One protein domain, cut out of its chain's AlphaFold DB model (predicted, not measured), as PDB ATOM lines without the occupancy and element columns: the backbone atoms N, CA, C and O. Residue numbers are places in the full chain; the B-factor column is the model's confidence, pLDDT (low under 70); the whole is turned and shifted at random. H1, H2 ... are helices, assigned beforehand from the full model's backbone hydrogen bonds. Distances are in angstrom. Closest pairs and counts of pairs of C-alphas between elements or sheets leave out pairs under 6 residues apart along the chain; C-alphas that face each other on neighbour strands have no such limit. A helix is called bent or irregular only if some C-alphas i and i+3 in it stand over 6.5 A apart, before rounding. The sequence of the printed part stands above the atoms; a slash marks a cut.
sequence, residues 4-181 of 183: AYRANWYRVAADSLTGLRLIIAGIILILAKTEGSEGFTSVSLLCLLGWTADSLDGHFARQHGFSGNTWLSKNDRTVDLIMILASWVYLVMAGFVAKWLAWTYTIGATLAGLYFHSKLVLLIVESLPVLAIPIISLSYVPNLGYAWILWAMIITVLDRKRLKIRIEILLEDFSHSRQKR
ATOM      1  N   ALA A   4      30.820  58.180  90.232       55.66
ATOM      2  CA  ALA A   4      32.035  58.523  89.486       55.66
ATOM      3  C   ALA A   4      33.346  58.096  90.183       55.66
ATOM      4  O   ALA A   4      34.286  57.674  89.517       55.66
ATOM      5  N   TYR A   5      33.405  58.142  91.520       56.50
ATOM      6  CA  TYR A   5      34.597  57.740  92.281       56.50
ATOM      7  C   TYR A   5      34.782  56.219  92.291       56.50
ATOM      8  O   TYR A   5      35.894  55.722  92.140       56.50
ATOM      9  N   ARG A   6      33.677  55.471  92.412       55.59
ATOM     10  CA  ARG A   6      33.686  54.004  92.323       55.59
ATOM     11  C   ARG A   6      34.148  53.527  90.946       55.59
ATOM     12  O   ARG A   6      35.002  52.656  90.878       55.59
ATOM     13  N   ALA A   7      33.656  54.144  89.871       58.38
ATOM     14  CA  ALA A   7      34.054  53.813  88.500       58.38
ATOM     15  C   ALA A   7      35.568  53.964  88.244       58.38
ATOM     16  O   ALA A   7      36.135  53.220  87.448       58.38
ATOM     17  N   ASN A   8      36.239  54.892  88.937       64.94
ATOM     18  CA  ASN A   8      37.674  55.115  88.778       64.94
ATOM     19  C   ASN A   8      38.524  54.008  89.436       64.94
ATOM     20  O   ASN A   8      39.522  53.581  88.864       64.94
ATOM     21  N   TRP A   9      38.104  53.488  90.596       64.38
ATOM     22  CA  TRP A   9      38.857  52.439  91.292       64.38
ATOM     23  C   TRP A   9      38.793  51.075  90.615       64.38
ATOM     24  O   TRP A   9      39.821  50.414  90.504       64.38
ATOM     25  N   TYR A  10      37.628  50.676  90.100       65.62
ATOM     26  CA  TYR A  10      37.517  49.422  89.346       65.62
ATOM     27  C   TYR A  10      38.349  49.451  88.059       65.62
ATOM     28  O   TYR A  10      38.947  48.447  87.695       65.62
ATOM     29  N   ARG A  11      38.454  50.618  87.413       65.94
ATOM     30  CA  ARG A  11      39.320  50.819  86.246       65.94
ATOM     31  C   ARG A  11      40.795  50.602  86.576       65.94
ATOM     32  O   ARG A  11      41.466  49.851  85.880       65.94
ATOM     33  N   VAL A  12      41.289  51.252  87.633       70.25
ATOM     34  CA  VAL A  12      42.688  51.099  88.063       70.25
ATOM     35  C   VAL A  12      42.968  49.654  88.471       70.25
ATOM     36  O   VAL A  12      44.032  49.140  88.148       70.25
ATOM     37  N   ALA A  13      42.017  48.987  89.130       69.94
ATOM     38  CA  ALA A  13      42.152  47.583  89.502       69.94
ATOM     39  C   ALA A  13      42.280  46.667  88.274       69.94
ATOM     40  O   ALA A  13      43.225  45.886  88.223       69.94
ATOM     41  N   ALA A  14      41.407  46.812  87.273       69.06
ATOM     42  CA  ALA A  14      41.456  46.014  86.046       69.06
ATOM     43  C   ALA A  14      42.767  46.224  85.273       69.06
ATOM     44  O   ALA A  14      43.497  45.276  84.991       69.06
ATOM     45  N   ASP A  15      43.152  47.485  85.038       75.06
ATOM     46  CA  ASP A  15      44.417  47.793  84.365       75.06
ATOM     47  C   ASP A  15      45.630  47.273  85.177       75.06
ATOM     48  O   ASP A  15      46.616  46.806  84.607       75.06
ATOM     49  N   SER A  16      45.559  47.282  86.514       77.75
ATOM     50  CA  SER A  16      46.619  46.723  87.368       77.75
ATOM     51  C   SER A  16      46.696  45.197  87.280       77.75
ATOM     52  O   SER A  16      47.794  44.648  87.298       77.75
ATOM     53  N   LEU A  17      45.563  44.500  87.155       79.25
ATOM     54  CA  LEU A  17      45.505  43.038  87.034       79.25
ATOM     55  C   LEU A  17      45.961  42.563  85.646       79.25
ATOM     56  O   LEU A  17      46.678  41.566  85.534       79.25
ATOM     57  N   THR A  18      45.627  43.290  84.579       81.56
ATOM     58  CA  THR A  18      46.206  43.057  83.245       81.56
ATOM     59  C   THR A  18      47.706  43.379  83.234       81.56
ATOM     60  O   THR A  18      48.505  42.594  82.724       81.56
ATOM     61  N   GLY A  19      48.136  44.475  83.870       84.06
ATOM     62  CA  GLY A  19      49.558  44.797  84.037       84.06
ATOM     63  C   GLY A  19      50.328  43.724  84.816       84.06
ATOM     64  O   GLY A  19      51.428  43.339  84.423       84.06
ATOM     65  N   LEU A  20      49.723  43.170  85.868       88.50
ATOM     66  CA  LEU A  20      50.277  42.064  86.644       88.50
ATOM     67  C   LEU A  20      50.528  40.826  85.774       88.50
ATOM     68  O   LEU A  20      51.587  40.217  85.891       88.50
ATOM     69  N   ARG A  21      49.610  40.476  84.865       90.38
ATOM     70  CA  ARG A  21      49.797  39.354  83.926       90.38
ATOM     71  C   ARG A  21      50.982  39.566  82.986       90.38
ATOM     72  O   ARG A  21      51.738  38.627  82.749       90.38
ATOM     73  N   LEU A  22      51.208  40.793  82.510       90.56
ATOM     74  CA  LEU A  22      52.411  41.120  81.732       90.56
ATOM     75  C   LEU A  22      53.693  40.965  82.558       90.56
ATOM     76  O   LEU A  22      54.675  40.412  82.063       90.56
ATOM     77  N   ILE A  23      53.682  41.412  83.816       93.81
ATOM     78  CA  ILE A  23      54.822  41.246  84.730       93.81
ATOM     79  C   ILE A  23      55.095  39.756  84.966       93.81
ATOM     80  O   ILE A  23      56.236  39.318  84.839       93.81
ATOM     81  N   ILE A  24      54.052  38.966  85.236       94.62
ATOM     82  CA  ILE A  24      54.138  37.510  85.394       94.62
ATOM     83  C   ILE A  24      54.749  36.867  84.150       94.62
ATOM     84  O   ILE A  24      55.694  36.093  84.277       94.62
ATOM     85  N   ALA A  25      54.269  37.217  82.956       94.94
ATOM     86  CA  ALA A  25      54.816  36.701  81.705       94.94
ATOM     87  C   ALA A  25      56.316  37.015  81.565       94.94
ATOM     88  O   ALA A  25      57.101  36.138  81.204       94.94
ATOM     89  N   GLY A  26      56.732  38.237  81.914       96.19
ATOM     90  CA  GLY A  26      58.142  38.629  81.938       96.19
ATOM     91  C   GLY A  26      58.977  37.792  82.912       96.19
ATOM     92  O   GLY A  26      60.036  37.293  82.537       96.19
ATOM     93  N   ILE A  27      58.483  37.580  84.136       96.50
ATOM     94  CA  ILE A  27      59.162  36.753  85.148       96.50
ATOM     95  C   ILE A  27      59.282  35.301  84.672       96.50
ATOM     96  O   ILE A  27      60.357  34.718  84.781       96.50
ATOM     97  N   ILE A  28      58.229  34.727  84.083       96.62
ATOM     98  CA  ILE A  28      58.252  33.359  83.540       96.62
ATOM     99  C   ILE A  28      59.353  33.202  82.484       96.62
ATOM    100  O   ILE A  28      60.081  32.210  82.502       96.62
ATOM    101  N   LEU A  29      59.523  34.181  81.589       96.44
ATOM    102  CA  LEU A  29      60.587  34.148  80.579       96.44
ATOM    103  C   LEU A  29      61.990  34.267  81.189       96.44
ATOM    104  O   LEU A  29      62.927  33.645  80.689       96.44
ATOM    105  N   ILE A  30      62.143  35.036  82.269       96.38
ATOM    106  CA  ILE A  30      63.406  35.098  83.017       96.38
ATOM    107  C   ILE A  30      63.708  33.722  83.618       96.38
ATOM    108  O   ILE A  30      64.780  33.181  83.354       96.38
ATOM    109  N   LEU A  31      62.742  33.114  84.315       95.31
ATOM    110  CA  LEU A  31      62.878  31.782  84.920       95.31
ATOM    111  C   LEU A  31      63.158  30.690  83.878       95.31
ATOM    112  O   LEU A  31      63.964  29.794  84.127       95.31
ATOM    113  N   ALA A  32      62.569  30.795  82.683       93.88
ATOM    114  CA  ALA A  32      62.853  29.893  81.566       93.88
ATOM    115  C   ALA A  32      64.335  29.886  81.183       93.88
ATOM    116  O   ALA A  32      64.871  28.850  80.796       93.88
ATOM    117  N   LYS A  33      64.995  31.044  81.285       94.44
ATOM    118  CA  LYS A  33      66.411  31.208  80.957       94.44
ATOM    119  C   LYS A  33      67.331  30.880  82.133       94.44
ATOM    120  O   LYS A  33      68.427  30.383  81.889       94.44
ATOM    121  N   THR A  34      66.936  31.203  83.364       95.31
ATOM    122  CA  THR A  34      67.819  31.113  84.540       95.31
ATOM    123  C   THR A  34      67.706  29.798  85.299       95.31
ATOM    124  O   THR A  34      68.727  29.301  85.758       95.31
ATOM    125  N   GLU A  35      66.504  29.236  85.436       91.62
ATOM    126  CA  GLU A  35      66.238  28.102  86.338       91.62
ATOM    127  C   GLU A  35      65.797  26.824  85.610       91.62
ATOM    128  O   GLU A  35      65.838  25.738  86.184       91.62
ATOM    129  N   GLY A  36      65.371  26.913  84.344       91.69
ATOM    130  CA  GLY A  36      64.950  25.738  83.578       91.69
ATOM    131  C   GLY A  36      63.860  24.940  84.308       91.69
ATOM    132  O   GLY A  36      62.850  25.511  84.721       91.69
ATOM    133  N   SER A  37      64.047  23.627  84.476       93.00
ATOM    134  CA  SER A  37      63.081  22.737  85.144       93.00
ATOM    135  C   SER A  37      62.978  22.927  86.662       93.00
ATOM    136  O   SER A  37      61.945  22.583  87.238       93.00
ATOM    137  N   GLU A  38      63.994  23.492  87.320       93.94
ATOM    138  CA  GLU A  38      63.971  23.737  88.772       93.94
ATOM    139  C   GLU A  38      62.972  24.844  89.138       93.94
ATOM    140  O   GLU A  38      62.268  24.747  90.144       93.94
ATOM    141  N   GLY A  39      62.804  25.831  88.254       93.56
ATOM    142  CA  GLY A  39      61.857  26.938  88.422       93.56
ATOM    143  C   GLY A  39      60.381  26.562  88.236       93.56
ATOM    144  O   GLY A  39      59.515  27.439  88.299       93.56
ATOM    145  N   PHE A  40      60.055  25.284  88.004       95.62
ATOM    146  CA  PHE A  40      58.700  24.852  87.634       95.62
ATOM    147  C   PHE A  40      57.661  25.217  88.690       95.62
ATOM    148  O   PHE A  40      56.578  25.700  88.359       95.62
ATOM    149  N   THR A  41      57.992  25.026  89.967       95.94
ATOM    150  CA  THR A  41      57.099  25.369  91.081       95.94
ATOM    151  C   THR A  41      56.762  26.858  91.068       95.94
ATOM    152  O   THR A  41      55.590  27.223  91.153       95.94
ATOM    153  N   SER A  42      57.772  27.714  90.893       96.25
ATOM    154  CA  SER A  42      57.613  29.168  90.817       96.25
ATOM    155  C   SER A  42      56.756  29.570  89.620       96.25
ATOM    156  O   SER A  42      55.803  30.331  89.773       96.25
ATOM    157  N   VAL A  43      57.029  29.009  88.438       96.31
ATOM    158  CA  VAL A  43      56.245  29.284  87.226       96.31
ATOM    159  C   VAL A  43      54.800  28.826  87.378       96.31
ATOM    160  O   VAL A  43      53.884  29.570  87.042       96.31
ATOM    161  N   SER A  44      54.566  27.635  87.923       95.94
ATOM    162  CA  SER A  44      53.216  27.107  88.111       95.94
ATOM    163  C   SER A  44      52.414  27.935  89.129       95.94
ATOM    164  O   SER A  44      51.245  28.236  88.876       95.94
ATOM    165  N   LEU A  45      53.044  28.418  90.207       96.25
ATOM    166  CA  LEU A  45      52.427  29.362  91.150       96.25
ATOM    167  C   LEU A  45      52.132  30.728  90.515       96.25
ATOM    168  O   LEU A  45      51.046  31.272  90.713       96.25
ATOM    169  N   LEU A  46      53.070  31.272  89.736       95.81
ATOM    170  CA  LEU A  46      52.887  32.532  89.010       95.81
ATOM    171  C   LEU A  46      51.737  32.435  88.005       95.81
ATOM    172  O   LEU A  46      50.902  33.336  87.945       95.81
ATOM    173  N   CYS A  47      51.648  31.326  87.270       94.38
ATOM    174  CA  CYS A  47      50.521  31.038  86.392       94.38
ATOM    175  C   CYS A  47      49.216  30.992  87.188       94.38
ATOM    176  O   CYS A  47      48.278  31.706  86.844       94.38
ATOM    177  N   LEU A  48      49.149  30.213  88.272       94.50
ATOM    178  CA  LEU A  48      47.945  30.109  89.103       94.50
ATOM    179  C   LEU A  48      47.488  31.486  89.613       94.50
ATOM    180  O   LEU A  48      46.298  31.805  89.580       94.50
ATOM    181  N   LEU A  49      48.434  32.332  90.026       93.94
ATOM    182  CA  LEU A  49      48.178  33.708  90.447       93.94
ATOM    183  C   LEU A  49      47.664  34.577  89.289       93.94
ATOM    184  O   LEU A  49      46.662  35.272  89.457       93.94
ATOM    185  N   GLY A  50      48.285  34.498  88.111       91.88
ATOM    186  CA  GLY A  50      47.861  35.225  86.909       91.88
ATOM    187  C   GLY A  50      46.448  34.854  86.454       91.88
ATOM    188  O   GLY A  50      45.631  35.735  86.190       91.88
ATOM    189  N   TRP A  51      46.113  33.563  86.451       90.88
ATOM    190  CA  TRP A  51      44.764  33.089  86.118       90.88
ATOM    191  C   TRP A  51      43.725  33.451  87.179       90.88
ATOM    192  O   TRP A  51      42.572  33.745  86.849       90.88
ATOM    193  N   THR A  52      44.117  33.457  88.455       89.06
ATOM    194  CA  THR A  52      43.253  33.932  89.543       89.06
ATOM    195  C   THR A  52      42.931  35.413  89.364       89.06
ATOM    196  O   THR A  52      41.766  35.793  89.467       89.06
ATOM    197  N   ALA A  53      43.938  36.232  89.049       86.25
ATOM    198  CA  ALA A  53      43.772  37.655  88.771       86.25
ATOM    199  C   ALA A  53      42.801  37.905  87.602       86.25
ATOM    200  O   ALA A  53      41.866  38.686  87.769       86.25
ATOM    201  N   ASP A  54      42.960  37.194  86.478       82.94
ATOM    202  CA  ASP A  54      42.048  37.275  85.319       82.94
ATOM    203  C   ASP A  54      40.598  36.918  85.689       82.94
ATOM    204  O   ASP A  54      39.644  37.650  85.406       82.94
ATOM    205  N   SER A  55      40.424  35.798  86.394       81.19
ATOM    206  CA  SER A  55      39.090  35.303  86.742       81.19
ATOM    207  C   SER A  55      38.356  36.251  87.698       81.19
ATOM    208  O   SER A  55      37.148  36.467  87.555       81.19
ATOM    209  N   LEU A  56      39.079  36.836  88.657       77.25
ATOM    210  CA  LEU A  56      38.527  37.810  89.597       77.25
ATOM    211  C   LEU A  56      38.206  39.144  88.917       77.25
ATOM    212  O   LEU A  56      37.118  39.677  89.149       77.25
ATOM    213  N   ASP A  57      39.090  39.658  88.054       71.94
ATOM    214  CA  ASP A  57      38.856  40.911  87.322       71.94
ATOM    215  C   ASP A  57      37.582  40.825  86.477       71.94
ATOM    216  O   ASP A  57      36.647  41.620  86.618       71.94
ATOM    217  N   GLY A  58      37.475  39.754  85.685       66.06
ATOM    218  CA  GLY A  58      36.297  39.503  84.873       66.06
ATOM    219  C   GLY A  58      35.016  39.448  85.709       66.06
ATOM    220  O   GLY A  58      33.978  39.962  85.280       66.06
ATOM    221  N   HIS A  59      35.061  38.844  86.898       68.19
ATOM    222  CA  HIS A  59      33.905  38.769  87.789       68.19
ATOM    223  C   HIS A  59      33.493  40.152  88.320       68.19
ATOM    224  O   HIS A  59      32.314  40.517  88.235       68.19
ATOM    225  N   PHE A  60      34.449  40.944  88.813       66.38
ATOM    226  CA  PHE A  60      34.186  42.274  89.372       66.38
ATOM    227  C   PHE A  60      33.732  43.287  88.318       66.38
ATOM    228  O   PHE A  60      32.776  44.031  88.562       66.38
ATOM    229  N   ALA A  61      34.339  43.284  87.129       64.94
ATOM    230  CA  ALA A  61      33.952  44.176  86.034       64.94
ATOM    231  C   ALA A  61      32.477  43.989  85.631       64.94
ATOM    232  O   ALA A  61      31.752  44.960  85.391       64.94
ATOM    233  N   ARG A  62      31.994  42.738  85.631       63.91
ATOM    234  CA  ARG A  62      30.611  42.387  85.272       63.91
ATOM    235  C   ARG A  62      29.597  42.754  86.349       63.91
ATOM    236  O   ARG A  62      28.532  43.264  86.013       63.91
ATOM    237  N   GLN A  63      29.913  42.528  87.625       63.09
ATOM    238  CA  GLN A  63      29.011  42.891  88.727       63.09
ATOM    239  C   GLN A  63      28.724  44.398  88.785       63.09
ATOM    240  O   GLN A  63      27.663  44.810  89.255       63.09
ATOM    241  N   HIS A  64      29.646  45.220  88.284       59.38
ATOM    242  CA  HIS A  64      29.527  46.675  88.308       59.38
ATOM    243  C   HIS A  64      29.243  47.314  86.941       59.38
ATOM    244  O   HIS A  64      29.207  48.541  86.850       59.38
ATOM    245  N   GLY A  65      28.975  46.508  85.904       53.53
ATOM    246  CA  GLY A  65      28.515  46.987  84.595       53.53
ATOM    247  C   GLY A  65      29.522  47.873  83.857       53.53
ATOM    248  O   GLY A  65      29.116  48.749  83.096       53.53
ATOM    249  N   PHE A  66      30.821  47.692  84.100       58.81
ATOM    250  CA  PHE A  66      31.850  48.540  83.508       58.81
ATOM    251  C   PHE A  66      32.360  47.932  82.195       58.81
ATOM    252  O   PHE A  66      32.992  46.878  82.191       58.81
ATOM    253  N   SER A  67      32.106  48.604  81.073       52.72
ATOM    254  CA  SER A  67      32.758  48.310  79.795       52.72
ATOM    255  C   SER A  67      34.077  49.085  79.736       52.72
ATOM    256  O   SER A  67      34.077  50.301  79.523       52.72
ATOM    257  N   GLY A  68      35.197  48.409  79.991       53.84
ATOM    258  CA  GLY A  68      36.525  49.021  79.969       53.84
ATOM    259  C   GLY A  68      36.838  49.655  78.608       53.84
ATOM    260  O   GLY A  68      36.850  48.988  77.581       53.84
ATOM    261  N   ASN A  69      37.075  50.970  78.601       58.03
ATOM    262  CA  ASN A  69      37.454  51.742  77.409       58.03
ATOM    263  C   ASN A  69      38.965  52.053  77.350       58.03
ATOM    264  O   ASN A  69      39.400  52.826  76.496       58.03
ATOM    265  N   THR A  70      39.768  51.477  78.251       62.59
ATOM    266  CA  THR A  70      41.223  51.685  78.313       62.59
ATOM    267  C   THR A  70      41.945  50.847  77.258       62.59
ATOM    268  O   THR A  70      41.437  49.825  76.795       62.59
ATOM    269  N   TRP A  71      43.141  51.282  76.847       64.50
ATOM    270  CA  TRP A  71      43.962  50.525  75.894       64.50
ATOM    271  C   TRP A  71      44.300  49.127  76.430       64.50
ATOM    272  O   TRP A  71      44.272  48.166  75.665       64.50
ATOM    273  N   LEU A  72      44.544  49.002  77.741       63.66
ATOM    274  CA  LEU A  72      44.825  47.721  78.392       63.66
ATOM    275  C   LEU A  72      43.606  46.791  78.351       63.66
ATOM    276  O   LEU A  72      43.731  45.664  77.892       63.66
ATOM    277  N   SER A  73      42.415  47.287  78.699       63.69
ATOM    278  CA  SER A  73      41.177  46.499  78.619       63.69
ATOM    279  C   SER A  73      40.836  46.060  77.186       63.69
ATOM    280  O   SER A  73      40.345  44.953  76.977       63.69
ATOM    281  N   LYS A  74      41.154  46.878  76.171       70.31
ATOM    282  CA  LYS A  74      40.993  46.499  74.752       70.31
ATOM    283  C   LYS A  74      41.975  45.415  74.299       70.31
ATOM    284  O   LYS A  74      41.656  44.667  73.380       70.31
ATOM    285  N   ASN A  75      43.147  45.339  74.927       77.44
ATOM    286  CA  ASN A  75      44.207  44.384  74.601       77.44
ATOM    287  C   ASN A  75      44.334  43.250  75.626       77.44
ATOM    288  O   ASN A  75      45.295  42.490  75.567       77.44
ATOM    289  N   ASP A  76      43.369  43.102  76.529       77.69
ATOM    290  CA  ASP A  76      43.384  42.106  77.603       77.69
ATOM    291  C   ASP A  76      43.604  40.683  77.063       77.69
ATOM    292  O   ASP A  76      44.486  39.949  77.499       77.69
ATOM    293  N   ARG A  77      42.915  40.370  75.961       78.31
ATOM    294  CA  ARG A  77      43.075  39.118  75.217       78.31
ATOM    295  C   ARG A  77      44.502  38.888  74.708       78.31
ATOM    296  O   ARG A  77      44.977  37.756  74.691       78.31
ATOM    297  N   THR A  78      45.164  39.949  74.256       84.75
ATOM    298  CA  THR A  78      46.551  39.900  73.781       84.75
ATOM    299  C   THR A  78      47.499  39.650  74.947       84.75
ATOM    300  O   THR A  78      48.439  38.873  74.815       84.75
ATOM    301  N   VAL A  79      47.241  40.269  76.101       86.38
ATOM    302  CA  VAL A  79      48.027  40.061  77.323       86.38
ATOM    303  C   VAL A  79      47.906  38.623  77.827       86.38
ATOM    304  O   VAL A  79      48.924  38.012  78.155       86.38
ATOM    305  N   ASP A  80      46.706  38.045  77.797       86.44
ATOM    306  CA  ASP A  80      46.511  36.623  78.101       86.44
ATOM    307  C   ASP A  80      47.311  35.730  77.166       86.44
ATOM    308  O   ASP A  80      48.009  34.821  77.614       86.44
ATOM    309  N   LEU A  81      47.254  36.010  75.863       88.62
ATOM    310  CA  LEU A  81      48.017  35.259  74.875       88.62
ATOM    311  C   LEU A  81      49.525  35.356  75.149       88.62
ATOM    312  O   LEU A  81      50.220  34.349  75.054       88.62
ATOM    313  N   ILE A  82      50.032  36.529  75.540       92.81
ATOM    314  CA  ILE A  82      51.440  36.715  75.926       92.81
ATOM    315  C   ILE A  82      51.792  35.838  77.131       92.81
ATOM    316  O   ILE A  82      52.820  35.164  77.103       92.81
ATOM    317  N   MET A  83      50.950  35.798  78.167       94.12
ATOM    318  CA  MET A  83      51.183  34.950  79.341       94.12
ATOM    319  C   MET A  83      51.154  33.458  78.978       94.12
ATOM    320  O   MET A  83      52.023  32.698  79.409       94.12
ATOM    321  N   ILE A  84      50.205  33.037  78.138       93.25
ATOM    322  CA  ILE A  84      50.115  31.661  77.628       93.25
ATOM    323  C   ILE A  84      51.378  31.298  76.841       93.25
ATOM    324  O   ILE A  84      51.981  30.254  77.085       93.25
ATOM    325  N   LEU A  85      51.813  32.166  75.925       93.75
ATOM    326  CA  LEU A  85      53.016  31.950  75.122       93.75
ATOM    327  C   LEU A  85      54.280  31.931  75.981       93.75
ATOM    328  O   LEU A  85      55.131  31.075  75.764       93.75
ATOM    329  N   ALA A  86      54.397  32.806  76.983       95.69
ATOM    330  CA  ALA A  86      55.514  32.789  77.927       95.69
ATOM    331  C   ALA A  86      55.587  31.457  78.686       95.69
ATOM    332  O   ALA A  86      56.657  30.857  78.792       95.69
ATOM    333  N   SER A  87      54.434  30.955  79.135       95.50
ATOM    334  CA  SER A  87      54.302  29.651  79.796       95.50
ATOM    335  C   SER A  87      54.691  28.502  78.860       95.50
ATOM    336  O   SER A  87      55.412  27.586  79.253       95.50
ATOM    337  N   TRP A  88      54.254  28.560  77.601       95.88
ATOM    338  CA  TRP A  88      54.586  27.566  76.581       95.88
ATOM    339  C   TRP A  88      56.082  27.550  76.261       95.88
ATOM    340  O   TRP A  88      56.703  26.490  76.249       95.88
ATOM    341  N   VAL A  89      56.688  28.725  76.076       95.62
ATOM    342  CA  VAL A  89      58.135  28.876  75.870       95.62
ATOM    343  C   VAL A  89      58.908  28.323  77.062       95.62
ATOM    344  O   VAL A  89      59.857  27.566  76.857       95.62
ATOM    345  N   TYR A  90      58.480  28.627  78.291       97.00
ATOM    346  CA  TYR A  90      59.076  28.061  79.498       97.00
ATOM    347  C   TYR A  90      59.076  26.529  79.464       97.00
ATOM    348  O   TYR A  90      60.131  25.923  79.621       97.00
ATOM    349  N   LEU A  91      57.932  25.896  79.183       96.31
ATOM    350  CA  LEU A  91      57.824  24.433  79.133       96.31
ATOM    351  C   LEU A  91      58.765  23.796  78.104       96.31
ATOM    352  O   LEU A  91      59.311  22.718  78.340       96.31
ATOM    353  N   VAL A  92      58.977  24.465  76.973       96.19
ATOM    354  CA  VAL A  92      59.901  24.010  75.928       96.19
ATOM    355  C   VAL A  92      61.356  24.187  76.352       96.19
ATOM    356  O   VAL A  92      62.172  23.288  76.148       96.19
ATOM    357  N   MET A  93      61.701  25.336  76.936       95.88
ATOM    358  CA  MET A  93      63.065  25.638  77.380       95.88
ATOM    359  C   MET A  93      63.490  24.779  78.572       95.88
ATOM    360  O   MET A  93      64.613  24.286  78.592       95.88
ATOM    361  N   ALA A  94      62.578  24.548  79.513       94.44
ATOM    362  CA  ALA A  94      62.776  23.693  80.676       94.44
ATOM    363  C   ALA A  94      62.769  22.188  80.336       94.44
ATOM    364  O   ALA A  94      63.036  21.365  81.205       94.44
ATOM    365  N   GLY A  95      62.479  21.814  79.083       94.25
ATOM    366  CA  GLY A  95      62.557  20.431  78.607       94.25
ATOM    367  C   GLY A  95      61.324  19.570  78.890       94.25
ATOM    368  O   GLY A  95      61.351  18.375  78.606       94.25
ATOM    369  N   PHE A  96      60.230  20.150  79.390       94.06
ATOM    370  CA  PHE A  96      58.969  19.430  79.596       94.06
ATOM    371  C   PHE A  96      58.237  19.124  78.284       94.06
ATOM    372  O   PHE A  96      57.497  18.146  78.199       94.06
ATOM    373  N   VAL A  97      58.432  19.955  77.256       94.25
ATOM    374  CA  VAL A  97      57.848  19.765  75.923       94.25
ATOM    375  C   VAL A  97      58.960  19.672  74.886       94.25
ATOM    376  O   VAL A  97      59.836  20.534  74.803       94.25
ATOM    377  N   ALA A  98      58.911  18.637  74.048       94.31
ATOM    378  CA  ALA A  98      59.875  18.468  72.968       94.31
ATOM    379  C   ALA A  98      59.800  19.641  71.972       94.31
ATOM    380  O   ALA A  98      58.725  19.989  71.484       94.31
ATOM    381  N   LYS A  99      60.956  20.212  71.609       93.69
ATOM    382  CA  LYS A  99      61.042  21.388  70.720       93.69
ATOM    383  C   LYS A  99      60.311  21.189  69.389       93.69
ATOM    384  O   LYS A  99      59.621  22.094  68.935       93.69
ATOM    385  N   TRP A 100      60.437  20.012  68.772       93.94
ATOM    386  CA  TRP A 100      59.771  19.710  67.499       93.94
ATOM    387  C   TRP A 100      58.240  19.704  67.641       93.94
ATOM    388  O   TRP A 100      57.538  20.214  66.767       93.94
ATOM    389  N   LEU A 101      57.724  19.188  68.762       93.06
ATOM    390  CA  LEU A 101      56.293  19.167  69.056       93.06
ATOM    391  C   LEU A 101      55.783  20.590  69.286       93.06
ATOM    392  O   LEU A 101      54.745  20.969  68.761       93.06
ATOM    393  N   ALA A 102      56.551  21.410  70.001       92.69
ATOM    394  CA  ALA A 102      56.208  22.810  70.198       92.69
ATOM    395  C   ALA A 102      56.178  23.604  68.890       92.69
ATOM    396  O   ALA A 102      55.244  24.368  68.674       92.69
ATOM    397  N   TRP A 103      57.154  23.411  67.999       92.56
ATOM    398  CA  TRP A 103      57.169  24.085  66.698       92.56
ATOM    399  C   TRP A 103      56.001  23.662  65.812       92.56
ATOM    400  O   TRP A 103      55.282  24.519  65.303       92.56
ATOM    401  N   THR A 104      55.785  22.354  65.656       93.38
ATOM    402  CA  THR A 104      54.667  21.824  64.858       93.38
ATOM    403  C   THR A 104      53.326  22.301  65.401       93.38
ATOM    404  O   THR A 104      52.480  22.758  64.630       93.38
ATOM    405  N   TYR A 105      53.166  22.288  66.725       92.69
ATOM    406  CA  TYR A 105      51.975  22.792  67.386       92.69
ATOM    407  C   TYR A 105      51.766  24.287  67.155       92.69
ATOM    408  O   TYR A 105      50.712  24.677  66.669       92.69
ATOM    409  N   THR A 106      52.761  25.130  67.445       91.31
ATOM    410  CA  THR A 106      52.645  26.593  67.317       91.31
ATOM    411  C   THR A 106      52.380  27.019  65.873       91.31
ATOM    412  O   THR A 106      51.573  27.919  65.632       91.31
ATOM    413  N   ILE A 107      53.004  26.359  64.892       92.94
ATOM    414  CA  ILE A 107      52.747  26.621  63.470       92.94
ATOM    415  C   ILE A 107      51.315  26.217  63.113       92.94
ATOM    416  O   ILE A 107      50.576  27.032  62.563       92.94
ATOM    417  N   GLY A 108      50.891  25.000  63.467       92.38
ATOM    418  CA  GLY A 108      49.531  24.525  63.200       92.38
ATOM    419  C   GLY A 108      48.462  25.393  63.867       92.38
ATOM    420  O   GLY A 108      47.484  25.769  63.229       92.38
ATOM    421  N   ALA A 109      48.696  25.784  65.118       88.81
ATOM    422  CA  ALA A 109      47.891  26.721  65.893       88.81
ATOM    423  C   ALA A 109      47.727  28.069  65.179       88.81
ATOM    424  O   ALA A 109      46.610  28.565  65.020       88.81
ATOM    425  N   THR A 110      48.839  28.636  64.707       88.12
ATOM    426  CA  THR A 110      48.856  29.920  63.995       88.12
ATOM    427  C   THR A 110      48.101  29.818  62.673       88.12
ATOM    428  O   THR A 110      47.237  30.647  62.397       88.12
ATOM    429  N   LEU A 111      48.358  28.774  61.879       91.38
ATOM    430  CA  LEU A 111      47.662  28.550  60.609       91.38
ATOM    431  C   LEU A 111      46.160  28.325  60.813       91.38
ATOM    432  O   LEU A 111      45.358  28.888  60.076       91.38
ATOM    433  N   ALA A 112      45.764  27.558  61.831       87.94
ATOM    434  CA  ALA A 112      44.360  27.342  62.162       87.94
ATOM    435  C   ALA A 112      43.669  28.653  62.573       87.94
ATOM    436  O   ALA A 112      42.560  28.933  62.113       87.94
ATOM    437  N   GLY A 113      44.334  29.484  63.383       84.50
ATOM    438  CA  GLY A 113      43.839  30.810  63.754       84.50
ATOM    439  C   GLY A 113      43.641  31.723  62.542       84.50
ATOM    440  O   GLY A 113      42.580  32.332  62.404       84.50
ATOM    441  N   LEU A 114      44.625  31.756  61.636       86.69
ATOM    442  CA  LEU A 114      44.586  32.549  60.401       86.69
ATOM    443  C   LEU A 114      43.602  32.011  59.357       86.69
ATOM    444  O   LEU A 114      43.128  32.776  58.529       86.69
ATOM    445  N   TYR A 115      43.303  30.714  59.347       88.38
ATOM    446  CA  TYR A 115      42.396  30.131  58.358       88.38
ATOM    447  C   TYR A 115      40.937  30.249  58.799       88.38
ATOM    448  O   TYR A 115      40.102  30.804  58.085       88.38
ATOM    449  N   PHE A 116      40.616  29.760  59.997       82.94
ATOM    450  CA  PHE A 116      39.225  29.625  60.426       82.94
ATOM    451  C   PHE A 116      38.617  30.925  60.949       82.94
ATOM    452  O   PHE A 116      37.394  31.045  60.933       82.94
ATOM    453  N   HIS A 117      39.431  31.868  61.453       78.56
ATOM    454  CA  HIS A 117      38.980  33.117  62.094       78.56
ATOM    455  C   HIS A 117      37.876  32.926  63.163       78.56
ATOM    456  O   HIS A 117      37.194  33.876  63.553       78.56
ATOM    457  N   SER A 118      37.681  31.698  63.653       78.94
ATOM    458  CA  SER A 118      36.640  31.346  64.615       78.94
ATOM    459  C   SER A 118      37.199  31.431  66.027       78.94
ATOM    460  O   SER A 118      38.255  30.874  66.343       78.94
ATOM    461  N   LYS A 119      36.437  32.086  66.910       76.81
ATOM    462  CA  LYS A 119      36.744  32.167  68.345       76.81
ATOM    463  C   LYS A 119      36.850  30.781  68.984       76.81
ATOM    464  O   LYS A 119      37.645  30.599  69.900       76.81
ATOM    465  N   LEU A 120      36.072  29.815  68.499       77.75
ATOM    466  CA  LEU A 120      36.064  28.449  69.010       77.75
ATOM    467  C   LEU A 120      37.370  27.722  68.679       77.75
ATOM    468  O   LEU A 120      37.949  27.084  69.552       77.75
ATOM    469  N   VAL A 121      37.872  27.873  67.449       80.50
ATOM    470  CA  VAL A 121      39.152  27.278  67.033       80.50
ATOM    471  C   VAL A 121      40.300  27.837  67.868       80.50
ATOM    472  O   VAL A 121      41.101  27.063  68.388       80.50
ATOM    473  N   LEU A 122      40.337  29.157  68.071       80.88
ATOM    474  CA  LEU A 122      41.340  29.795  68.928       80.88
ATOM    475  C   LEU A 122      41.281  29.271  70.367       80.88
ATOM    476  O   LEU A 122      42.315  28.970  70.952       80.88
ATOM    477  N   LEU A 123      40.082  29.095  70.924       81.50
ATOM    478  CA  LEU A 123      39.913  28.581  72.285       81.50
ATOM    479  C   LEU A 123      40.388  27.127  72.430       81.50
ATOM    480  O   LEU A 123      41.018  26.786  73.429       81.50
ATOM    481  N   ILE A 124      40.120  26.274  71.437       84.44
ATOM    482  CA  ILE A 124      40.614  24.887  71.422       84.44
ATOM    483  C   ILE A 124      42.140  24.868  71.328       84.44
ATOM    484  O   ILE A 124      42.797  24.147  72.076       84.44
ATOM    485  N   VAL A 125      42.710  25.677  70.444       87.62
ATOM    486  CA  VAL A 125      44.160  25.779  70.254       87.62
ATOM    487  C   VAL A 125      44.861  26.376  71.482       87.62
ATOM    488  O   VAL A 125      45.969  25.997  71.825       87.62
ATOM    489  N   GLU A 126      44.241  27.278  72.223       87.38
ATOM    490  CA  GLU A 126      44.860  27.787  73.452       87.38
ATOM    491  C   GLU A 126      44.749  26.806  74.619       87.38
ATOM    492  O   GLU A 126      45.579  26.835  75.527       87.38
ATOM    493  N   SER A 127      43.749  25.919  74.602       86.25
ATOM    494  CA  SER A 127      43.488  25.009  75.718       86.25
ATOM    495  C   SER A 127      44.682  24.114  76.050       86.25
ATOM    496  O   SER A 127      44.938  23.864  77.225       86.25
ATOM    497  N   LEU A 128      45.456  23.677  75.053       88.75
ATOM    498  CA  LEU A 128      46.593  22.790  75.288       88.75
ATOM    499  C   LEU A 128      47.734  23.507  76.040       88.75
ATOM    500  O   LEU A 128      48.088  23.025  77.118       88.75
ATOM    501  N   PRO A 129      48.274  24.657  75.581       89.19
ATOM    502  CA  PRO A 129      49.231  25.439  76.367       89.19
ATOM    503  C   PRO A 129      48.737  25.805  77.772       89.19
ATOM    504  O   PRO A 129      49.507  25.744  78.729       89.19
ATOM    505  N   VAL A 130      47.452  26.153  77.907       90.19
ATOM    506  CA  VAL A 130      46.842  26.520  79.195       90.19
ATOM    507  C   VAL A 130      46.814  25.333  80.161       90.19
ATOM    508  O   VAL A 130      47.140  25.486  81.336       90.19
ATOM    509  N   LEU A 131      46.445  24.145  79.678       92.88
ATOM    510  CA  LEU A 131      46.332  22.936  80.496       92.88
ATOM    511  C   LEU A 131      47.675  22.240  80.740       92.88
ATOM    512  O   LEU A 131      47.776  21.445  81.674       92.88
ATOM    513  N   ALA A 132      48.708  22.546  79.955       94.00
ATOM    514  CA  ALA A 132      50.008  21.897  80.071       94.00
ATOM    515  C   ALA A 132      50.631  22.073  81.468       94.00
ATOM    516  O   ALA A 132      51.048  21.087  82.069       94.00
ATOM    517  N   ILE A 133      50.634  23.290  82.025       94.75
ATOM    518  CA  ILE A 133      51.169  23.553  83.375       94.75
ATOM    519  C   ILE A 133      50.405  22.769  84.463       94.75
ATOM    520  O   ILE A 133      51.066  22.066  85.234       94.75
ATOM    521  N   PRO A 134      49.058  22.814  84.543       94.31
ATOM    522  CA  PRO A 134      48.288  21.979  85.467       94.31
ATOM    523  C   PRO A 134      48.571  20.478  85.331       94.31
ATOM    524  O   PRO A 134      48.805  19.805  86.334       94.31
ATOM    525  N   ILE A 135      48.587  19.955  84.098       94.94
ATOM    526  CA  ILE A 135      48.801  18.525  83.830       94.94
ATOM    527  C   ILE A 135      50.200  18.101  84.278       94.94
ATOM    528  O   ILE A 135      50.344  17.111  84.988       94.94
ATOM    529  N   ILE A 136      51.229  18.868  83.917       94.44
ATOM    530  CA  ILE A 136      52.607  18.583  84.331       94.44
ATOM    531  C   ILE A 136      52.743  18.725  85.852       94.44
ATOM    532  O   ILE A 136      53.442  17.931  86.476       94.44
ATOM    533  N   SER A 137      52.023  19.668  86.473       94.31
ATOM    534  CA  SER A 137      52.039  19.853  87.929       94.31
ATOM    535  C   SER A 137      51.523  18.622  88.670       94.31
ATOM    536  O   SER A 137      52.078  18.291  89.710       94.31
ATOM    537  N   LEU A 138      50.527  17.904  88.138       93.88
ATOM    538  CA  LEU A 138      50.036  16.662  88.754       93.88
ATOM    539  C   LEU A 138      51.117  15.581  88.850       93.88
ATOM    540  O   LEU A 138      51.129  14.825  89.818       93.88
ATOM    541  N   SER A 139      52.029  15.536  87.879       92.94
ATOM    542  CA  SER A 139      53.119  14.560  87.843       92.94
ATOM    543  C   SER A 139      54.376  15.039  88.575       92.94
ATOM    544  O   SER A 139      55.051  14.235  89.209       92.94
ATOM    545  N   TYR A 140      54.710  16.331  88.480       91.69
ATOM    546  CA  TYR A 140      55.987  16.875  88.964       91.69
ATOM    547  C   TYR A 140      55.912  17.398  90.407       91.69
ATOM    548  O   TYR A 140      56.820  17.167  91.199       91.69
ATOM    549  N   VAL A 141      54.818  18.077  90.774       93.50
ATOM    550  CA  VAL A 141      54.574  18.605  92.129       93.50
ATOM    551  C   VAL A 141      53.102  18.367  92.489       93.50
ATOM    552  O   VAL A 141      52.286  19.289  92.388       93.50
ATOM    553  N   PRO A 142      52.724  17.145  92.917       92.56
ATOM    554  CA  PRO A 142      51.320  16.736  93.022       92.56
ATOM    555  C   PRO A 142      50.450  17.674  93.865       92.56
ATOM    556  O   PRO A 142      49.325  17.983  93.479       92.56
ATOM    557  N   ASN A 143      50.989  18.206  94.969       94.38
ATOM    558  CA  ASN A 143      50.298  19.186  95.817       94.38
ATOM    559  C   ASN A 143      49.839  20.423  95.029       94.38
ATOM    560  O   ASN A 143      48.730  20.917  95.228       94.38
ATOM    561  N   LEU A 144      50.672  20.901  94.104       93.56
ATOM    562  CA  LEU A 144      50.355  22.038  93.250       93.56
ATOM    563  C   LEU A 144      49.373  21.647  92.139       93.56
ATOM    564  O   LEU A 144      48.471  22.417  91.820       93.56
ATOM    565  N   GLY A 145      49.480  20.429  91.603       93.25
ATOM    566  CA  GLY A 145      48.477  19.873  90.693       93.25
ATOM    567  C   GLY A 145      47.075  19.819  91.319       93.25
ATOM    568  O   GLY A 145      46.101  20.242  90.697       93.25
ATOM    569  N   TYR A 146      46.958  19.395  92.580       94.56
ATOM    570  CA  TYR A 146      45.682  19.434  93.304       94.56
ATOM    571  C   TYR A 146      45.190  20.860  93.551       94.56
ATOM    572  O   TYR A 146      43.986  21.107  93.458       94.56
ATOM    573  N   ALA A 147      46.094  21.814  93.803       95.25
ATOM    574  CA  ALA A 147      45.728  23.225  93.916       95.25
ATOM    575  C   ALA A 147      45.125  23.766  92.608       95.25
ATOM    576  O   ALA A 147      44.113  24.464  92.656       95.25
ATOM    577  N   TRP A 148      45.666  23.386  91.446       95.00
ATOM    578  CA  TRP A 148      45.082  23.713  90.140       95.00
ATOM    579  C   TRP A 148      43.677  23.138  89.953       95.00
ATOM    580  O   TRP A 148      42.782  23.844  89.487       95.00
ATOM    581  N   ILE A 149      43.462  21.877  90.339       94.38
ATOM    582  CA  ILE A 149      42.140  21.236  90.264       94.38
ATOM    583  C   ILE A 149      41.150  21.955  91.187       94.38
ATOM    584  O   ILE A 149      40.046  22.302  90.762       94.38
ATOM    585  N   LEU A 150      41.543  22.218  92.436       94.38
ATOM    586  CA  LEU A 150      40.718  22.941  93.402       94.38
ATOM    587  C   LEU A 150      40.360  24.339  92.896       94.38
ATOM    588  O   LEU A 150      39.193  24.726  92.927       94.38
ATOM    589  N   TRP A 151      41.343  25.068  92.376       93.75
ATOM    590  CA  TRP A 151      41.137  26.378  91.774       93.75
ATOM    591  C   TRP A 151      40.146  26.324  90.604       93.75
ATOM    592  O   TRP A 151      39.187  27.100  90.573       93.75
ATOM    593  N   ALA A 152      40.306  25.363  89.690       89.94
ATOM    594  CA  ALA A 152      39.408  25.187  88.550       89.94
ATOM    595  C   ALA A 152      37.968  24.886  88.995       89.94
ATOM    596  O   ALA A 152      37.018  25.431  88.424       89.94
ATOM    597  N   MET A 153      37.788  24.072  90.043       90.44
ATOM    598  CA  MET A 153      36.474  23.814  90.641       90.44
ATOM    599  C   MET A 153      35.863  25.086  91.238       90.44
ATOM    600  O   MET A 153      34.699  25.386  90.962       90.44
ATOM    601  N   ILE A 154      36.633  25.860  92.008       89.50
ATOM    602  CA  ILE A 154      36.169  27.108  92.633       89.50
ATOM    603  C   ILE A 154      35.717  28.105  91.564       89.50
ATOM    604  O   ILE A 154      34.583  28.582  91.616       89.50
ATOM    605  N   ILE A 155      36.555  28.379  90.561       85.12
ATOM    606  CA  ILE A 155      36.213  29.315  89.482       85.12
ATOM    607  C   ILE A 155      34.992  28.835  88.698       85.12
ATOM    608  O   ILE A 155      34.090  29.623  88.423       85.12
ATOM    609  N   THR A 156      34.897  27.537  88.408       83.44
ATOM    610  CA  THR A 156      33.724  26.957  87.736       83.44
ATOM    611  C   THR A 156      32.437  27.180  88.534       83.44
ATOM    612  O   THR A 156      31.384  27.478  87.962       83.44
ATOM    613  N   VAL A 157      32.503  27.074  89.864       84.00
ATOM    614  CA  VAL A 157      31.360  27.319  90.752       84.00
ATOM    615  C   VAL A 157      31.003  28.805  90.832       84.00
ATOM    616  O   VAL A 157      29.814  29.132  90.836       84.00
ATOM    617  N   LEU A 158      31.989  29.700  90.863       79.44
ATOM    618  CA  LEU A 158      31.764  31.147  90.927       79.44
ATOM    619  C   LEU A 158      31.213  31.711  89.609       79.44
ATOM    620  O   LEU A 158      30.314  32.552  89.616       79.44
ATOM    621  N   ASP A 159      31.680  31.195  88.473       73.69
ATOM    622  CA  ASP A 159      31.329  31.669  87.131       73.69
ATOM    623  C   ASP A 159      30.329  30.740  86.400       73.69
ATOM    624  O   ASP A 159      30.278  30.699  85.168       73.69
ATOM    625  N   ARG A 160      29.443  30.037  87.129       66.00
ATOM    626  CA  ARG A 160      28.409  29.124  86.567       66.00
ATOM    627  C   ARG A 160      27.599  29.718  85.406       66.00
ATOM    628  O   ARG A 160      27.224  29.002  84.479       66.00
ATOM    629  N   LYS A 161      27.333  31.031  85.432       63.75
ATOM    630  CA  LYS A 161      26.631  31.751  84.351       63.75
ATOM    631  C   LYS A 161      27.454  31.814  83.056       63.75
ATOM    632  O   LYS A 161      26.895  31.659  81.977       63.75
ATOM    633  N   ARG A 162      28.779  31.983  83.152       62.12
ATOM    634  CA  ARG A 162      29.705  32.001  82.005       62.12
ATOM    635  C   ARG A 162      29.776  30.641  81.328       62.12
ATOM    636  O   ARG A 162      29.889  30.580  80.111       62.12
ATOM    637  N   LEU A 163      29.702  29.567  82.108       62.97
ATOM    638  CA  LEU A 163      29.744  28.204  81.585       62.97
ATOM    639  C   LEU A 163      28.514  27.916  80.717       62.97
ATOM    640  O   LEU A 163      28.666  27.425  79.605       62.97
ATOM    641  N   LYS A 164      27.324  28.344  81.163       65.50
ATOM    642  CA  LYS A 164      26.099  28.279  80.352       65.50
ATOM    643  C   LYS A 164      26.210  29.092  79.062       65.50
ATOM    644  O   LYS A 164      26.009  28.531  77.998       65.50
ATOM    645  N   ILE A 165      26.636  30.354  79.149       63.53
ATOM    646  CA  ILE A 165      26.783  31.225  77.970       63.53
ATOM    647  C   ILE A 165      27.826  30.672  76.986       63.53
ATOM    648  O   ILE A 165      27.614  30.695  75.781       63.53
ATOM    649  N   ARG A 166      28.958  30.148  77.472       64.25
ATOM    650  CA  ARG A 166      29.975  29.524  76.609       64.25
ATOM    651  C   ARG A 166      29.438  28.273  75.921       64.25
ATOM    652  O   ARG A 166      29.756  28.075  74.757       64.25
ATOM    653  N   ILE A 167      28.638  27.462  76.614       68.56
ATOM    654  CA  ILE A 167      27.969  26.298  76.022       68.56
ATOM    655  C   ILE A 167      26.936  26.744  74.981       68.56
ATOM    656  O   ILE A 167      26.908  26.178  73.897       68.56
ATOM    657  N   GLU A 168      26.130  27.766  75.269       70.94
ATOM    658  CA  GLU A 168      25.136  28.311  74.333       70.94
ATOM    659  C   GLU A 168      25.800  28.858  73.065       70.94
ATOM    660  O   GLU A 168      25.438  28.444  71.970       70.94
ATOM    661  N   ILE A 169      26.857  29.668  73.198       65.94
ATOM    662  CA  ILE A 169      27.655  30.148  72.056       65.94
ATOM    663  C   ILE A 169      28.253  28.972  71.273       65.94
ATOM    664  O   ILE A 169      28.285  28.997  70.046       65.94
ATOM    665  N   LEU A 170      28.727  27.934  71.965       65.75
ATOM    666  CA  LEU A 170      29.298  26.748  71.329       65.75
ATOM    667  C   LEU A 170      28.238  25.962  70.543       65.75
ATOM    668  O   LEU A 170      28.531  25.473  69.456       65.75
ATOM    669  N   LEU A 171      27.006  25.883  71.051       70.00
ATOM    670  CA  LEU A 171      25.869  25.277  70.355       70.00
ATOM    671  C   LEU A 171      25.419  26.121  69.153       70.00
ATOM    672  O   LEU A 171      25.151  25.566  68.086       70.00
ATOM    673  N   GLU A 172      25.386  27.447  69.292       72.12
ATOM    674  CA  GLU A 172      25.028  28.375  68.215       72.12
ATOM    675  C   GLU A 172      26.044  28.333  67.065       72.12
ATOM    676  O   GLU A 172      25.654  28.104  65.917       72.12
ATOM    677  N   ASP A 173      27.346  28.440  67.347       66.38
ATOM    678  CA  ASP A 173      28.412  28.417  66.327       66.38
ATOM    679  C   ASP A 173      28.478  27.049  65.609       66.38
ATOM    680  O   ASP A 173      28.694  26.947  64.393       66.38
ATOM    681  N   PHE A 174      28.188  25.961  66.335       63.09
ATOM    682  CA  PHE A 174      28.073  24.620  65.754       63.09
ATOM    683  C   PHE A 174      26.839  24.469  64.850       63.09
ATOM    684  O   PHE A 174      26.892  23.779  63.829       63.09
ATOM    685  N   SER A 175      25.727  25.133  65.177       62.38
ATOM    686  CA  SER A 175      24.522  25.123  64.338       62.38
ATOM    687  C   SER A 175      24.694  25.952  63.056       62.38
ATOM    688  O   SER A 175      24.352  25.484  61.968       62.38
ATOM    689  N   HIS A 176      25.328  27.127  63.140       60.53
ATOM    690  CA  HIS A 176      25.617  27.988  61.988       60.53
ATOM    691  C   HIS A 176      26.632  27.377  61.010       60.53
ATOM    692  O   HIS A 176      26.474  27.489  59.791       60.53
ATOM    693  N   SER A 177      27.647  26.671  61.511       57.69
ATOM    694  CA  SER A 177      28.620  25.961  60.664       57.69
ATOM    695  C   SER A 177      28.039  24.726  59.959       57.69
ATOM    696  O   SER A 177      28.573  24.302  58.929       57.69
ATOM    697  N   ARG A 178      26.927  24.170  60.462       54.03
ATOM    698  CA  ARG A 178      26.180  23.081  59.813       54.03
ATOM    699  C   ARG A 178      25.282  23.603  58.683       54.03
ATOM    700  O   ARG A 178      25.169  22.947  57.655       54.03
ATOM    701  N   GLN A 179      24.718  24.803  58.826       52.59
ATOM    702  CA  GLN A 179      23.816  25.407  57.836       52.59
ATOM    703  C   GLN A 179      24.542  25.915  56.575       52.59
ATOM    704  O   GLN A 179      24.003  25.821  55.478       52.59
ATOM    705  N   LYS A 180      25.804  26.354  56.695       50.53
ATOM    706  CA  LYS A 180      26.659  26.730  55.546       50.53
ATOM    707  C   LYS A 180      27.195  25.552  54.718       50.53
ATOM    708  O   LYS A 180      27.825  25.787  53.697       50.53
ATOM    709  N   ARG A 181      26.990  24.304  55.156       47.25
ATOM    710  CA  ARG A 181      27.459  23.091  54.459       47.25
ATOM    711  C   ARG A 181      26.368  22.381  53.641       47.25
ATOM    712  O   ARG A 181      26.647  21.336  53.067       47.25
TER     713      ARG A 181
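AT A GLANCE: This is residues 4 to 181 of the 183 residues of an uncharacterized protein of candidate division KSB1 bacterium (UniProt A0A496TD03). Five helical pieces, H1, H2, H4, H5 and H6a, make an up-and-down bundle, each running against the one before it, with H7 packed on H2 at the side. Bent H6 slants from H5 past H4 to H2 and H7, while H8 turns off the end of H7 as an arm past the beginning of H6a, and its residues 175 to 179 stick out with 180 and 181. The printed part has 178 residues, with eight named helices, H1 to H8 in order, and no named strand; its class is all helix. It is compact, with a radius of gyration of the C-alphas of 17.5 A and spans of 51 by 45 by 30 A.

HOW THE PARTS SIT: Start with H1, residues 4 to 34, and H2, residues 40 to 63: they touch as a helical hairpin, closest at the C-alphas of Arg 21 and Gly 50, 5.4 A apart, at a shallow tilt of 17 degrees, opposite ways. H3, residues 71 to 74, touches residues 14 to 19 of H1, closest at C-alphas 72 and 15, 6.0 A apart. H4, residues 76 to 93, touches H1 the same way; look at C-alphas 25 and 83, the closest, 4.7 A apart. H5, residues 99 to 116, is close to H4 but not clearly touching, closest at C-alphas 99 and 92, 5.9 A apart. H6, residues 119 to 140, was assigned as one helix by its hydrogen bonds but is bent, with C-alphas 130 and 133 6.7 A apart; its arms are H6a, residues 119 to 130, and H6b, residues 133 to 140. H5 and H6a are a helical hairpin, closest at C-alphas 109 and 125, 5.8 A apart. H6a touches H4 at a steep tilt of 39 degrees, closest at C-alphas 129 and 88, 5.8 A apart. H7, residues 142 to 158, touches H2 at a shallow tilt of 6 degrees, the same way, closest at C-alphas 148 and 48, 7.1 A apart. H8, residues 160 to 179, is about perpendicular to H7, at 81 degrees. Every O i to N i+4 pair is within hydrogen-bond range in H2, H4, H5, H7 and H8, against 26 of 27 in H1, 6 of 8 in H6a and 3 of 4 in H6b; H3 is too short for such a pair.

IN THESE COORDINATES: Find C-alpha 4 at (32.035, 58.523, 89.486); H1 runs 45.3 A from there to C-alpha 34. H2 is 34.8 A long, and H8 runs 29.3 A to C-alpha 179 at (23.816, 25.407, 57.836).

THE WHOLE: The C-alphas farthest apart are those of Ala 4 and Trp 100, at 52.5 A. The printed part has no cut and no long link. Mean pLDDT of the printed part is 82.4; look for values under 70 at residues 4 to 11, 13 to 14, 58 to 73, 160 to 167, 169 to 170 and 173 to 181.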